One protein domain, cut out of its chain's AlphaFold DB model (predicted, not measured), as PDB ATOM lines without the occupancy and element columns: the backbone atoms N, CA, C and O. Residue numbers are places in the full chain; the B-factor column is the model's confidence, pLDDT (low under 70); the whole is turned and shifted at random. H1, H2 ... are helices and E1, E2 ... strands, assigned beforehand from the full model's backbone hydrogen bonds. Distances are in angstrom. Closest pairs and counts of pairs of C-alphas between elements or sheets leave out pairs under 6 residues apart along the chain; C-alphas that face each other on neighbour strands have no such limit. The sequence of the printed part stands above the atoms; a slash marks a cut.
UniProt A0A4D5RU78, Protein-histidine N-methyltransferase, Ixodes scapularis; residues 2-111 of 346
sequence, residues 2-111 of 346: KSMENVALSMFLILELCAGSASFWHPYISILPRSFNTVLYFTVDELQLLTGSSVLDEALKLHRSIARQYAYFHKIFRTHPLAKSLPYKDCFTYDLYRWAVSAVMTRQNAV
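Overview. This is residues 2 to 111 of the 346 residues of the protein "Protein-histidine N-methyltransferase" of Ixodes scapularis (UniProt A0A4D5RU78). H6 sits in the middle of a loosely gathered set of helices: H1 crosses it steeply near Ala 100, and its residues 94 to 98 pack on the long helix H4, which runs along the longest dimension. H2 packs across the last part of H1, H5 packs on the last part of H4, and H3 lies near the beginning of H4, far from the other helices. The 110 printed residues hold six named helices and one named strand, in the order H1, H2, H3, H4, H5, H6, E1, and the class is mostly helix. The whole is only just compact, close to loose, with a radius of gyration of the C-alphas of 15.3 A and spans of 46 by 33 by 28 A.

Along the chain. H1, residues 5 to 18, begins at C-alpha 5 at (146.118, 163.507, 198.947) and is 20.0 A long from first to last C-alpha. H2 is residues 26 to 31, and H3 is residues 44 to 48. H4, residues 54 to 79, is the longest helix at 37.7 A, from C-alpha 54 at (139.408, 169.681, 174.782) to C-alpha 79 at (160.477, 179.972, 204.350). H5 is residues 88 to 91. H6, residues 94 to 107, is 19.9 A long. E1, residues 109 to 111, ends at C-alpha 111 at (142.286, 152.261, 199.095).

Arrangement. H1 touches H6 at a steep tilt of 60 degrees, opposite ways; their closest C-alphas, those of Ser 10 and Ala 100, are 5.0 A apart. With residues 13 to 17 alone H1 touches H2, about perpendicular at 79 degrees, the C-alphas of Leu 17 and Ile 29 closest at 6.7 A. Residues 66 to 70 of H4 touch residues 94 to 98 of H6, at a steep tilt of 56 degrees, opposite ways; the closest C-alphas, of Tyr 70 and Tyr 94, are 6.3 A apart. H4 touches H5 with residues 74 to 78 alone, closest at the C-alphas of Phe 77 and Lys 89, 6.0 A. H3 and H4 are close but not clearly touching, the C-alphas of Leu 47 and Leu 56 being 6.7 A apart. H1 and H4 are apart. H6 and E1 meet only through their link, and E1 pairs with no named strand. In H1, H3 and H6 every O i to N i+4 pair is within hydrogen-bond range; in H2 1 of 2 and in H4 21 of 22 are, and H5 is too short for such a pair.

Size, cuts and confidence. The C-alphas farthest apart, those of Ala 22 and Gly 52, are 47.7 A apart. The printed part has no cut. The link from H2 to H3, residues 32 to 43, is long. The mean pLDDT of the printed part is 94.0, with residues 2 to 3 under 70.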
ATOM      1  N   LYS A   2     145.913 168.221 203.920       46.97
ATOM      2  CA  LYS A   2     144.742 167.352 204.181       46.97
ATOM      3  C   LYS A   2     143.639 167.387 203.097       46.97
ATOM      4  O   LYS A   2     142.792 166.512 203.102       46.97
ATOM      5  N   SER A   3     143.656 168.365 202.183       64.94
ATOM      6  CA  SER A   3     142.703 168.502 201.071       64.94
ATOM      7  C   SER A   3     143.211 168.013 199.701       64.94
ATOM      8  O   SER A   3     142.448 168.057 198.746       64.94
ATOM      9  N   MET A   4     144.480 167.592 199.565       80.69
ATOM     10  CA  MET A   4     145.064 167.138 198.286       80.69
ATOM     11  C   MET A   4     145.989 165.936 198.517       80.69
ATOM     12  O   MET A   4     147.208 166.085 198.643       80.69
ATOM     13  N   GLU A   5     145.400 164.746 198.618       85.88
ATOM     14  CA  GLU A   5     146.118 163.507 198.947       85.88
ATOM     15  C   GLU A   5     147.155 163.120 197.883       85.88
ATOM     16  O   GLU A   5     148.276 162.756 198.224       85.88
ATOM     17  N   ASN A   6     146.839 163.301 196.600       90.94
ATOM     18  CA  ASN A   6     147.765 163.080 195.484       90.94
ATOM     19  C   ASN A   6     149.032 163.953 195.575       90.94
ATOM     20  O   ASN A   6     150.142 163.495 195.292       90.94
ATOM     21  N   VAL A   7     148.892 165.209 196.007       93.81
ATOM     22  CA  VAL A   7     150.028 166.113 196.228       93.81
ATOM     23  C   VAL A   7     150.861 165.632 197.412       93.81
ATOM     24  O   VAL A   7     152.085 165.606 197.317       93.81
ATOM     25  N   ALA A   8     150.218 165.215 198.506       92.81
ATOM     26  CA  ALA A   8     150.919 164.671 199.667       92.81
ATOM     27  C   ALA A   8     151.694 163.391 199.312       92.81
ATOM     28  O   ALA A   8     152.859 163.269 199.685       92.81
ATOM     29  N   LEU A   9     151.090 162.491 198.530       95.56
ATOM     30  CA  LEU A   9     151.729 161.264 198.055       95.56
ATOM     31  C   LEU A   9     152.917 161.556 197.129       95.56
ATOM     32  O   LEU A   9     153.957 160.915 197.244       95.56
ATOM     33  N   SER A  10     152.805 162.572 196.267       96.44
ATOM     34  CA  SER A  10     153.910 163.005 195.395       96.44
ATOM     35  C   SER A  10     155.088 163.544 196.208       96.44
ATOM     36  O   SER A  10     156.241 163.268 195.901       96.44
ATOM     37  N   MET A  11     154.802 164.299 197.270       94.44
ATOM     38  CA  MET A  11     155.819 164.806 198.191       94.44
ATOM     39  C   MET A  11     156.482 163.664 198.970       94.44
ATOM     40  O   MET A  11     157.706 163.569 199.004       94.44
ATOM     41  N   PHE A  12     155.685 162.744 199.519       94.56
ATOM     42  CA  PHE A  12     156.189 161.544 200.187       94.56
ATOM     43  C   PHE A  12     157.129 160.734 199.282       94.56
ATOM     44  O   PHE A  12     158.248 160.431 199.684       94.56
ATOM     45  N   LEU A  13     156.731 160.491 198.030       96.75
ATOM     46  CA  LEU A  13     157.555 159.784 197.048       96.75
ATOM     47  C   LEU A  13     158.921 160.459 196.824       96.75
ATOM     48  O   LEU A  13     159.930 159.771 196.690       96.75
ATOM     49  N   ILE A  14     158.974 161.795 196.814       95.81
ATOM     50  CA  ILE A  14     160.232 162.546 196.682       95.81
ATOM     51  C   ILE A  14     161.135 162.345 197.904       95.81
ATOM     52  O   ILE A  14     162.340 162.173 197.733       95.81
ATOM     53  N   LEU A  15     160.584 162.365 199.122       93.62
ATOM     54  CA  LEU A  15     161.379 162.143 200.340       93.62
ATOM     55  C   LEU A  15     161.995 160.755 200.358       93.62
ATOM     56  O   LEU A  15     163.193 160.628 200.600       93.62
ATOM     57  N   GLU A  16     161.188 159.741 200.064       95.56
ATOM     58  CA  GLU A  16     161.645 158.356 200.032       95.56
ATOM     59  C   GLU A  16     162.680 158.134 198.922       95.56
ATOM     60  O   GLU A  16     163.671 157.433 199.129       95.56
ATOM     61  N   LEU A  17     162.533 158.808 197.775       94.75
ATOM     62  CA  LEU A  17     163.564 158.813 196.739       94.75
ATOM     63  C   LEU A  17     164.866 159.473 197.231       94.75
ATOM     64  O   LEU A  17     165.933 158.887 197.052       94.75
ATOM     65  N   CYS A  18     164.805 160.659 197.857       91.88
ATOM     66  CA  CYS A  18     166.000 161.357 198.363       91.88
ATOM     67  C   CYS A  18     166.677 160.581 199.519       91.88
ATOM     68  O   CYS A  18     167.884 160.712 199.706       91.88
ATOM     69  N   ALA A  19     165.941 159.746 200.264       92.50
ATOM     70  CA  ALA A  19     166.499 158.864 201.294       92.50
ATOM     71  C   ALA A  19     167.301 157.674 200.721       92.50
ATOM     72  O   ALA A  19     168.076 157.045 201.447       92.50
ATOM     73  N   GLY A  20     167.158 157.370 199.425       93.50
ATOM     74  CA  GLY A  20     167.936 156.333 198.751       93.50
ATOM     75  C   GLY A  20     167.788 154.967 199.425       93.50
ATOM     76  O   GLY A  20     166.688 154.572 199.798       93.50
ATOM     77  N   SER A  21     168.897 154.250 199.614       96.44
ATOM     78  CA  SER A  21     168.908 152.905 200.208       96.44
ATOM     79  C   SER A  21     168.455 152.846 201.671       96.44
ATOM     80  O   SER A  21     168.234 151.753 202.185       96.44
ATOM     81  N   ALA A  22     168.331 153.988 202.356       96.12
ATOM     82  CA  ALA A  22     167.772 154.045 203.705       96.12
ATOM     83  C   ALA A  22     166.231 153.994 203.710       96.12
ATOM     84  O   ALA A  22     165.635 153.740 204.755       96.12
ATOM     85  N   SER A  23     165.581 154.229 202.562       96.94
ATOM     86  CA  SER A  23     164.127 154.138 202.426       96.94
ATOM     87  C   SER A  23     163.662 152.685 202.400       96.94
ATOM     88  O   SER A  23     164.152 151.873 201.613       96.94
ATOM     89  N   PHE A  24     162.622 152.376 203.177       98.06
ATOM     90  CA  PHE A  24     161.909 151.099 203.074       98.06
ATOM     91  C   PHE A  24     161.334 150.872 201.662       98.06
ATOM     92  O   PHE A  24     161.314 149.746 201.168       98.06
ATOM     93  N   TRP A  25     160.913 151.943 200.982       98.06
ATOM     94  CA  TRP A  25     160.317 151.894 199.645       98.06
ATOM     95  C   TRP A  25     161.356 151.921 198.520       98.06
ATOM     96  O   TRP A  25     160.973 151.861 197.350       98.06
ATOM     97  N   HIS A  26     162.656 151.960 198.836       97.94
ATOM     98  CA  HIS A  26     163.726 151.993 197.839       97.94
ATOM     99  C   HIS A  26     163.605 150.906 196.754       97.94
ATOM    100  O   HIS A  26     163.763 151.256 195.582       97.94
ATOM    101  N   PRO A  27     163.270 149.630 197.062       98.00
ATOM    102  CA  PRO A  27     163.126 148.599 196.033       98.00
ATOM    103  C   PRO A  27     162.027 148.912 195.011       98.00
ATOM    104  O   PRO A  27     162.228 148.727 193.816       98.00
ATOM    105  N   TYR A  28     160.884 149.436 195.467       98.19
ATOM    106  CA  TYR A  28     159.784 149.839 194.587       98.19
ATOM    107  C   TYR A  28     160.136 151.100 193.791       98.19
ATOM    108  O   TYR A  28     159.967 151.148 192.576       98.19
ATOM    109  N   ILE A  29     160.676 152.118 194.459       97.94
ATOM    110  CA  ILE A  29     161.017 153.389 193.815       97.94
ATOM    111  C   ILE A  29     162.089 153.184 192.733       97.94
ATOM    112  O   ILE A  29     162.020 153.804 191.675       97.94
ATOM    113  N   SER A  30     163.038 152.272 192.960       97.00
ATOM    114  CA  SER A  30     164.130 151.975 192.022       97.00
ATOM    115  C   SER A  30     163.676 151.322 190.716       97.00
ATOM    116  O   SER A  30     164.408 151.392 189.728       97.00
ATOM    117  N   ILE A  31     162.487 150.708 190.691       97.12
ATOM    118  CA  ILE A  31     161.910 150.104 189.479       97.12
ATOM    119  C   ILE A  31     160.898 151.017 188.774       97.12
ATOM    120  O   ILE A  31     160.415 150.670 187.695       97.12
ATOM    121  N   LEU A  32     160.568 152.180 189.345       97.88
ATOM    122  CA  LEU A  32     159.680 153.133 188.686       97.88
ATOM    123  C   LEU A  32     160.312 153.693 187.399       97.88
ATOM    124  O   LEU A  32     161.534 153.852 187.312       97.88
ATOM    125  N   PRO A  33     159.493 154.065 186.395       97.19
ATOM    126  CA  PRO A  33     159.994 154.717 185.194       97.19
ATOM    127  C   PRO A  33     160.760 156.001 185.525       97.19
ATOM    128  O   PRO A  33     160.296 156.833 186.305       97.19
ATOM    129  N   ARG A  34     161.906 156.214 184.871       96.06
ATOM    130  CA  ARG A  34     162.685 157.463 185.009       96.06
ATOM    131  C   ARG A  34     162.016 158.664 184.333       96.06
ATOM    132  O   ARG A  34     162.315 159.805 184.663       96.06
ATOM    133  N   SER A  35     161.112 158.411 183.390       97.06
ATOM    134  CA  SER A  35     160.332 159.420 182.675       97.06
ATOM    135  C   SER A  35     158.957 158.871 182.316       97.06
ATOM    136  O   SER A  35     158.791 157.658 182.190       97.06
ATOM    137  N   PHE A  36     158.002 159.765 182.075       98.12
ATOM    138  CA  PHE A  36     156.645 159.412 181.667       98.12
ATOM    139  C   PHE A  36     156.289 160.042 180.319       98.12
ATOM    140  O   PHE A  36     157.024 160.862 179.768       98.12
ATOM    141  N   ASN A  37     155.124 159.650 179.813       97.81
ATOM    142  CA  ASN A  37     154.526 160.160 178.584       97.81
ATOM    143  C   ASN A  37     153.231 160.938 178.844       97.81
ATOM    144  O   ASN A  37     152.413 161.100 177.949       97.81
ATOM    145  N   THR A  38     153.028 161.420 180.071       97.75
ATOM    146  CA  THR A  38     151.928 162.345 180.360       97.75
ATOM    147  C   THR A  38     152.143 163.650 179.593       97.75
ATOM    148  O   THR A  38     153.274 164.008 179.245       97.75
ATOM    149  N   VAL A  39     151.071 164.414 179.386       98.12
ATOM    150  CA  VAL A  39     151.113 165.710 178.680       98.12
ATOM    151  C   VAL A  39     152.104 166.723 179.282       98.12
ATOM    152  O   VAL A  39     152.525 167.653 178.601       98.12
ATOM    153  N   LEU A  40     152.556 166.518 180.527       98.38
ATOM    154  CA  LEU A  40     153.610 167.305 181.187       98.38
ATOM    155  C   LEU A  40     155.001 167.172 180.540       98.38
ATOM    156  O   LEU A  40     155.891 167.986 180.806       98.38
ATOM    157  N   TYR A  41     155.211 166.142 179.724       98.44
ATOM    158  CA  TYR A  41     156.460 165.908 179.001       98.44
ATOM    159  C   TYR A  41     156.369 166.293 177.528       98.44
ATOM    160  O   TYR A  41     157.366 166.181 176.820       98.44
ATOM    161  N   PHE A  42     155.207 166.737 177.052       98.56
ATOM    162  CA  PHE A  42     155.048 167.085 175.650       98.56
ATOM    163  C   PHE A  42     155.806 168.376 175.339       98.56
ATOM    164  O   PHE A  42     155.809 169.317 176.138       98.56
ATOM    165  N   THR A  43     156.448 168.415 174.176       98.31
ATOM    166  CA  THR A  43     156.976 169.657 173.608       98.31
ATOM    167  C   THR A  43     155.831 170.561 173.148       98.31
ATOM    168  O   THR A  43     154.674 170.146 173.064       98.31
ATOM    169  N   VAL A  44     156.145 171.820 172.836       98.12
ATOM    170  CA  VAL A  44     155.149 172.757 172.297       98.12
ATOM    171  C   VAL A  44     154.570 172.235 170.979       98.12
ATOM    172  O   VAL A  44     153.353 172.244 170.823       98.12
ATOM    173  N   ASP A  45     155.409 171.713 170.085       97.69
ATOM    174  CA  ASP A  45     154.976 171.181 168.787       97.69
ATOM    175  C   ASP A  45     154.109 169.922 168.949       97.69
ATOM    176  O   ASP A  45     153.097 169.761 168.268       97.69
ATOM    177  N   GLU A  46     154.434 169.058 169.918       98.44
ATOM    178  CA  GLU A  46     153.603 167.897 170.266       98.44
ATOM    179  C   GLU A  46     152.232 168.316 170.822       98.44
ATOM    180  O   GLU A  46     151.221 167.698 170.493       98.44
ATOM    181  N   LEU A  47     152.164 169.379 171.633       98.38
ATOM    182  CA  LEU A  47     150.893 169.924 172.126       98.38
ATOM    183  C   LEU A  47     150.079 170.598 171.014       98.38
ATOM    184  O   LEU A  47     148.852 170.519 171.032       98.38
ATOM    185  N   GLN A  48     150.725 171.231 170.031       97.88
ATOM    186  CA  GLN A  48     150.035 171.841 168.886       97.88
ATOM    187  C   GLN A  48     149.281 170.809 168.037       97.88
ATOM    188  O   GLN A  48     148.252 171.135 167.448       97.88
ATOM    189  N   LEU A  49     149.711 169.544 168.022       98.25
ATOM    190  CA  LEU A  49     148.944 168.479 167.367       98.25
ATOM    191  C   LEU A  49     147.549 168.297 167.983       98.25
ATOM    192  O   LEU A  49     146.634 167.864 167.291       98.25
ATOM    193  N   LEU A  50     147.353 168.677 169.250       98.44
ATOM    194  CA  LEU A  50     146.067 168.589 169.945       98.44
ATOM    195  C   LEU A  50     145.137 169.786 169.675       98.44
ATOM    196  O   LEU A  50     144.059 169.870 170.266       98.44
ATOM    197  N   THR A  51     145.511 170.728 168.800       97.38
ATOM    198  CA  THR A  51     144.687 171.909 168.504       97.38
ATOM    199  C   THR A  51     143.271 171.523 168.065       97.38
ATOM    200  O   THR A  51     143.056 170.733 167.140       97.38
ATOM    201  N   GLY A  52     142.288 172.115 168.750       94.56
ATOM    202  CA  GLY A  52     140.862 171.864 168.551       94.56
ATOM    203  C   GLY A  52     140.276 170.743 169.420       94.56
ATOM    204  O   GLY A  52     139.059 170.591 169.420       94.56
ATOM    205  N   SER A  53     141.092 169.987 170.163       96.88
ATOM    206  CA  SER A  53     140.621 169.040 171.188       96.88
ATOM    207  C   SER A  53     140.470 169.730 172.550       96.88
ATOM    208  O   SER A  53     141.250 170.625 172.891       96.88
ATOM    209  N   SER A  54     139.506 169.286 173.367       95.56
ATOM    210  CA  SER A  54     139.408 169.681 174.782       95.56
ATOM    211  C   SER A  54     140.640 169.252 175.585       95.56
ATOM    212  O   SER A  54     141.021 169.942 176.532       95.56
ATOM    213  N   VAL A  55     141.318 168.184 175.158       97.62
ATOM    214  CA  VAL A  55     142.512 167.632 175.809       97.62
ATOM    215  C   VAL A  55     143.670 168.631 175.813       97.62
ATOM    216  O   VAL A  55     144.448 168.669 176.766       97.62
ATOM    217  N   LEU A  56     143.767 169.511 174.806       98.19
ATOM    218  CA  LEU A  56     144.753 170.594 174.821       98.19
ATOM    219  C   LEU A  56     144.483 171.580 175.966       98.19
ATOM    220  O   LEU A  56     145.407 171.952 176.691       98.19
ATOM    221  N   ASP A  57     143.225 171.977 176.177       96.69
ATOM    222  CA  ASP A  57     142.863 172.871 177.283       96.69
ATOM    223  C   ASP A  57     143.200 172.238 178.638       96.69
ATOM    224  O   ASP A  57     143.694 172.915 179.545       96.69
ATOM    225  N   GLU A  58     142.936 170.941 178.788       97.19
ATOM    226  CA  GLU A  58     143.251 170.180 179.997       97.19
ATOM    227  C   GLU A  58     144.755 170.063 180.227       97.19
ATOM    228  O   GLU A  58     145.227 170.343 181.333       97.19
ATOM    229  N   ALA A  59     145.523 169.759 179.180       98.25
ATOM    230  CA  ALA A  59     146.978 169.719 179.236       98.25
ATOM    231  C   ALA A  59     147.559 171.066 179.689       98.25
ATOM    232  O   ALA A  59     148.387 171.114 180.604       98.25
ATOM    233  N   LEU A  60     147.087 172.179 179.119       98.31
ATOM    234  CA  LEU A  60     147.538 173.523 179.491       98.31
ATOM    235  C   LEU A  60     147.147 173.892 180.932       98.31
ATOM    236  O   LEU A  60     147.948 174.489 181.663       98.31
ATOM    237  N   LYS A  61     145.938 173.524 181.376       97.94
ATOM    238  CA  LYS A  61     145.510 173.690 182.777       97.94
ATOM    239  C   LYS A  61     146.388 172.872 183.722       97.94
ATOM    240  O   LYS A  61     146.772 173.392 184.774       97.94
ATOM    241  N   LEU A  62     146.728 171.638 183.354       98.00
ATOM    242  CA  LEU A  62     147.583 170.761 184.145       98.00
ATOM    243  C   LEU A  62     148.996 171.341 184.265       98.00
ATOM    244  O   LEU A  62     149.465 171.532 185.387       98.00
ATOM    245  N   HIS A  63     149.623 171.740 183.152       98.31
ATOM    246  CA  HIS A  63     150.923 172.435 183.143       98.31
ATOM    247  C   HIS A  63     150.934 173.644 184.081       98.31
ATOM    248  O   HIS A  63     151.791 173.752 184.962       98.31
ATOM    249  N   ARG A  64     149.930 174.523 183.959       98.38
ATOM    250  CA  ARG A  64     149.781 175.704 184.825       98.38
ATOM    251  C   ARG A  64     149.623 175.318 186.297       98.38
ATOM    252  O   ARG A  64     150.211 175.961 187.166       98.38
ATOM    253  N   SER A  65     148.816 174.298 186.584       97.62
ATOM    254  CA  SER A  65     148.569 173.829 187.948       97.62
ATOM    255  C   SER A  65     149.847 173.288 188.588       97.62
ATOM    256  O   SER A  65     150.187 173.711 189.693       97.62
ATOM    257  N   ILE A  66     150.597 172.437 187.882       98.12
ATOM    258  CA  ILE A  66     151.839 171.838 188.391       98.12
ATOM    259  C   ILE A  66     152.936 172.887 188.565       98.12
ATOM    260  O   ILE A  66     153.593 172.901 189.605       98.12
ATOM    261  N   ALA A  67     153.084 173.828 187.629       98.25
ATOM    262  CA  ALA A  67     154.023 174.941 187.781       98.25
ATOM    263  C   ALA A  67     153.695 175.811 189.010       98.25
ATOM    264  O   ALA A  67     154.584 176.163 189.789       98.25
ATOM    265  N   ARG A  68     152.408 176.112 189.236       98.06
ATOM    266  CA  ARG A  68     151.953 176.869 190.412       98.06
ATOM    267  C   ARG A  68     152.200 176.108 191.715       98.06
ATOM    268  O   ARG A  68     152.656 176.710 192.685       98.06
ATOM    269  N   GLN A  69     151.905 174.809 191.744       97.06
ATOM    270  CA  GLN A  69     152.158 173.958 192.910       97.06
ATOM    271  C   GLN A  69     153.657 173.893 193.220       97.06
ATOM    272  O   GLN A  69     154.047 174.136 194.361       97.06
ATOM    273  N   TYR A  70     154.500 173.672 192.207       97.44
ATOM    274  CA  TYR A  70     155.953 173.703 192.355       97.44
ATOM    275  C   TYR A  70     156.428 175.022 192.968       97.44
ATOM    276  O   TYR A  70     157.081 175.004 194.008       97.44
ATOM    277  N   ALA A  71     156.058 176.167 192.384       97.25
ATOM    278  CA  ALA A  71     156.479 177.479 192.876       97.25
ATOM    279  C   ALA A  71     156.037 177.721 194.331       97.25
ATOM    280  O   ALA A  71     156.808 178.235 195.147       97.25
ATOM    281  N   TYR A  72     154.814 177.306 194.671       95.69
ATOM    282  CA  TYR A  72     154.292 177.377 196.032       95.69
ATOM    283  C   TYR A  72     155.139 176.553 197.011       95.69
ATOM    284  O   TYR A  72     155.632 177.095 198.002       95.69
ATOM    285  N   PHE A  73     155.365 175.266 196.733       93.75
ATOM    286  CA  PHE A  73     156.115 174.392 197.639       93.75
ATOM    287  C   PHE A  73     157.602 174.737 197.696       93.75
ATOM    288  O   PHE A  73     158.185 174.750 198.777       93.75
ATOM    289  N   HIS A  74     158.190 175.144 196.574       93.44
ATOM    290  CA  HIS A  74     159.560 175.642 196.503       93.44
ATOM    291  C   HIS A  74     159.784 176.841 197.442       93.44
ATOM    292  O   HIS A  74     160.832 176.937 198.091       93.44
ATOM    293  N   LYS A  75     158.791 177.737 197.560       93.75
ATOM    294  CA  LYS A  75     158.790 178.829 198.544       93.75
ATOM    295  C   LYS A  75     158.613 178.296 199.967       93.75
ATOM    296  O   LYS A  75     159.445 178.590 200.823       93.75
ATOM    297  N   ILE A  76     157.573 177.495 200.216       92.50
ATOM    298  CA  ILE A  76     157.251 176.964 201.552       92.50
ATOM    299  C   ILE A  76     158.431 176.208 202.165       92.50
ATOM    300  O   ILE A  76     158.763 176.455 203.324       92.50
ATOM    301  N   PHE A  77     159.109 175.353 201.399       91.38
ATOM    302  CA  PHE A  77     160.249 174.582 201.897       91.38
ATOM    303  C   PHE A  77     161.428 175.457 202.325       91.38
ATOM    304  O   PHE A  77     162.200 175.058 203.192       91.38
ATOM    305  N   ARG A  78     161.547 176.680 201.796       89.62
ATOM    306  CA  ARG A  78     162.598 177.630 202.184       89.62
ATOM    307  C   ARG A  78     162.197 178.535 203.340       89.62
ATOM    308  O   ARG A  78     163.049 178.851 204.169       89.62
ATOM    309  N   THR A  79     160.930 178.932 203.415       91.69
ATOM    310  CA  THR A  79     160.477 179.972 204.350       91.69
ATOM    311  C   THR A  79     159.806 179.431 205.607       91.69
ATOM    312  O   THR A  79     159.838 180.093 206.641       91.69
ATOM    313  N   HIS A  80     159.170 178.258 205.549       92.19
ATOM    314  CA  HIS A  80     158.356 177.766 206.657       92.19
ATOM    315  C   HIS A  80     159.215 177.081 207.738       92.19
ATOM    316  O   HIS A  80     159.991 176.181 207.406       92.19
ATOM    317  N   PRO A  81     159.067 177.418 209.037       89.69
ATOM    318  CA  PRO A  81     159.883 176.842 210.112       89.69
ATOM    319  C   PRO A  81     159.842 175.311 210.176       89.69
ATOM    320  O   PRO A  81     160.891 174.681 210.264       89.69
ATOM    321  N   LEU A  82     158.650 174.717 210.040       87.31
ATOM    322  CA  LEU A  82     158.468 173.255 210.065       87.31
ATOM    323  C   LEU A  82     159.124 172.517 208.887       87.31
ATOM    324  O   LEU A  82     159.309 171.311 208.962       87.31
ATOM    325  N   ALA A  83     159.471 173.215 207.803       86.31
ATOM    326  CA  ALA A  83     160.133 172.601 206.655       86.31
ATOM    327  C   ALA A  83     161.665 172.647 206.755       86.31
ATOM    328  O   ALA A  83     162.345 172.084 205.901       86.31
ATOM    329  N   LYS A  84     162.231 173.313 207.775       82.25
ATOM    330  CA  LYS A  84     163.688 173.478 207.909       82.25
ATOM    331  C   LYS A  84     164.435 172.156 208.079       82.25
ATOM    332  O   LYS A  84     165.575 172.089 207.643       82.25
ATOM    333  N   SER A  85     163.813 171.162 208.708       82.62
ATOM    334  CA  SER A  85     164.388 169.834 208.944       82.62
ATOM    335  C   SER A  85     164.182 168.859 207.782       82.62
ATOM    336  O   SER A  85     164.670 167.736 207.849       82.62
ATOM    337  N   LEU A  86     163.445 169.252 206.738       83.44
ATOM    338  CA  LEU A  86     163.156 168.376 205.607       83.44
ATOM    339  C   LEU A  86     164.242 168.517 204.528       83.44
ATOM    340  O   LEU A  86     164.636 169.643 204.213       83.44
ATOM    341  N   PRO A  87     164.651 167.414 203.874       82.69
ATOM    342  CA  PRO A  87     165.708 167.429 202.857       82.69
ATOM    343  C   PRO A  87     165.294 168.116 201.541       82.69
ATOM    344  O   PRO A  87     166.111 168.300 200.644       82.69
ATOM    345  N   TYR A  88     164.033 168.549 201.407       80.81
ATOM    346  CA  TYR A  88     163.529 169.197 200.191       80.81
ATOM    347  C   TYR A  88     164.303 170.447 199.775       80.81
ATOM    348  O   TYR A  88     164.329 170.764 198.588       80.81
ATOM    349  N   LYS A  89     164.904 171.185 200.716       73.81
ATOM    350  CA  LYS A  89     165.648 172.411 200.379       73.81
ATOM    351  C   LYS A  89     166.770 172.156 199.377       73.81
ATOM    352  O   LYS A  89     167.014 173.023 198.538       73.81
ATOM    353  N   ASP A  90     167.365 170.969 199.446       77.88
ATOM    354  CA  ASP A  90     168.561 170.617 198.693       77.88
ATOM    355  C   ASP A  90     168.240 169.750 197.464       77.88
ATOM    356  O   ASP A  90     169.001 169.774 196.500       77.88
ATOM    357  N   CYS A  91     167.100 169.034 197.450       82.31
ATOM    358  CA  CYS A  91     166.727 168.139 196.341       82.31
ATOM    359  C   CYS A  91     165.477 168.550 195.522       82.31
ATOM    360  O   CYS A  91     165.228 167.958 194.474       82.31
ATOM    361  N   PHE A  92     164.683 169.557 195.918       93.50
ATOM    362  CA  PHE A  92     163.394 169.854 195.262       93.50
ATOM    363  C   PHE A  92     163.507 170.736 194.001       93.50
ATOM    364  O   PHE A  92     163.507 171.969 194.081       93.50
ATOM    365  N   THR A  93     163.528 170.099 192.826       95.56
ATOM    366  CA  THR A  93     163.501 170.746 191.500       95.56
ATOM    367  C   THR A  93     162.147 170.583 190.799       95.56
ATOM    368  O   THR A  93     161.333 169.734 191.173       95.56
ATOM    369  N   TYR A  94     161.895 171.386 189.756       97.38
ATOM    370  CA  TYR A  94     160.677 171.246 188.948       97.38
ATOM    371  C   TYR A  94     160.602 169.872 188.279       97.38
ATOM    372  O   TYR A  94     159.546 169.247 188.308       97.38
ATOM    373  N   ASP A  95     161.715 169.376 187.730       97.38
ATOM    374  CA  ASP A  95     161.750 168.065 187.078       97.38
ATOM    375  C   ASP A  95     161.452 166.928 188.048       97.38
ATOM    376  O   ASP A  95     160.666 166.040 187.716       97.38
ATOM    377  N   LEU A  96     161.995 166.992 189.266       97.12
ATOM    378  CA  LEU A  96     161.704 166.002 190.295       97.12
ATOM    379  C   LEU A  96     160.229 166.043 190.713       97.12
ATOM    380  O   LEU A  96     159.586 165.002 190.846       97.12
ATOM    381  N   TYR A  97     159.663 167.242 190.863       98.00
ATOM    382  CA  TYR A  97     158.248 167.387 191.188       98.00
ATOM    383  C   TYR A  97     157.332 166.907 190.057       98.00
ATOM    384  O   TYR A  97     156.368 166.180 190.301       98.00
ATOM    385  N   ARG A  98     157.659 167.252 188.809       98.44
ATOM    386  CA  ARG A  98     156.963 166.776 187.608       98.44
ATOM    387  C   ARG A  98     157.013 165.253 187.506       98.44
ATOM    388  O   ARG A  98     155.994 164.637 187.184       98.44
ATOM    389  N   TRP A  99     158.168 164.648 187.785       98.56
ATOM    390  CA  TRP A  99     158.336 163.197 187.841       98.56
ATOM    391  C   TRP A  99     157.434 162.571 188.903       98.56
ATOM    392  O   TRP A  99     156.633 161.703 188.563       98.56
ATOM    393  N   ALA A 100     157.472 163.066 190.141       98.25
ATOM    394  CA  ALA A 100     156.698 162.493 191.239       98.25
ATOM    395  C   ALA A 100     155.184 162.608 191.019       98.25
ATOM    396  O   ALA A 100     154.459 161.629 191.190       98.25
ATOM    397  N   VAL A 101     154.708 163.772 190.564       98.19
ATOM    398  CA  VAL A 101     153.293 163.962 190.210       98.19
ATOM    399  C   VAL A 101     152.880 163.018 189.085       98.19
ATOM    400  O   VAL A 101     151.779 162.481 189.123       98.19
ATOM    401  N   SER A 102     153.743 162.784 188.095       98.50
ATOM    402  CA  SER A 102     153.433 161.864 186.995       98.50
ATOM    403  C   SER A 102     153.426 160.406 187.454       98.50
ATOM    404  O   SER A 102     152.530 159.658 187.068       98.50
ATOM    405  N   ALA A 103     154.353 160.007 188.328       98.31
ATOM    406  CA  ALA A 103     154.344 158.686 188.947       98.31
ATOM    407  C   ALA A 103     153.034 158.452 189.711       98.31
ATOM    408  O   ALA A 103     152.344 157.471 189.453       98.31
ATOM    409  N   VAL A 104     152.632 159.404 190.558       98.00
ATOM    410  CA  VAL A 104     151.379 159.331 191.319       98.00
ATOM    411  C   VAL A 104     150.156 159.348 190.409       98.00
ATOM    412  O   VAL A 104     149.311 158.468 190.509       98.00
ATOM    413  N   MET A 105     150.052 160.300 189.484       97.00
ATOM    414  CA  MET A 105     148.881 160.445 188.613       97.00
ATOM    415  C   MET A 105     148.630 159.198 187.755       97.00
ATOM    416  O   MET A 105     147.477 158.823 187.559       97.00
ATOM    417  N   THR A 106     149.702 158.541 187.300       97.75
ATOM    418  CA  THR A 106     149.618 157.367 186.418       97.75
ATOM    419  C   THR A 106     149.361 156.050 187.163       97.75
ATOM    420  O   THR A 106     148.986 155.082 186.505       97.75
ATOM    421  N   ARG A 107     149.582 155.987 188.491       97.25
ATOM    422  CA  ARG A 107     149.611 154.729 189.282       97.25
ATOM    423  C   ARG A 107     148.825 154.746 190.592       97.25
ATOM    424  O   ARG A 107     148.721 153.709 191.241       97.25
ATOM    425  N   GLN A 108     148.301 155.892 191.020       94.75
ATOM    426  CA  GLN A 108     147.560 155.971 192.278       94.75
ATOM    427  C   GLN A 108     146.257 155.169 192.219       94.75
ATOM    428  O   GLN A 108     145.518 155.216 191.235       94.75
ATOM    429  N   ASN A 109     145.953 154.501 193.325       92.19
ATOM    430  CA  ASN A 109     144.719 153.765 193.558       92.19
ATOM    431  C   ASN A 109     144.045 154.307 194.821       92.19
ATOM    432  O   ASN A 109     144.726 154.695 195.769       92.19
ATOM    433  N   ALA A 110     142.714 154.327 194.845       88.88
ATOM    434  CA  ALA A 110     141.978 154.616 196.068       88.88
ATOM    435  C   ALA A 110     141.889 153.336 196.907       88.88
ATOM    436  O   ALA A 110     141.342 152.337 196.444       88.88
ATOM    437  N   VAL A 111     142.410 153.366 198.132       87.50
ATOM    438  CA  VAL A 111     142.286 152.261 199.095       87.50
ATOM    439  C   VAL A 111     141.506 152.720 200.328       87.50
ATOM    440  O   VAL A 111     141.606 153.890 200.698       87.50
TER     441      VAL A 111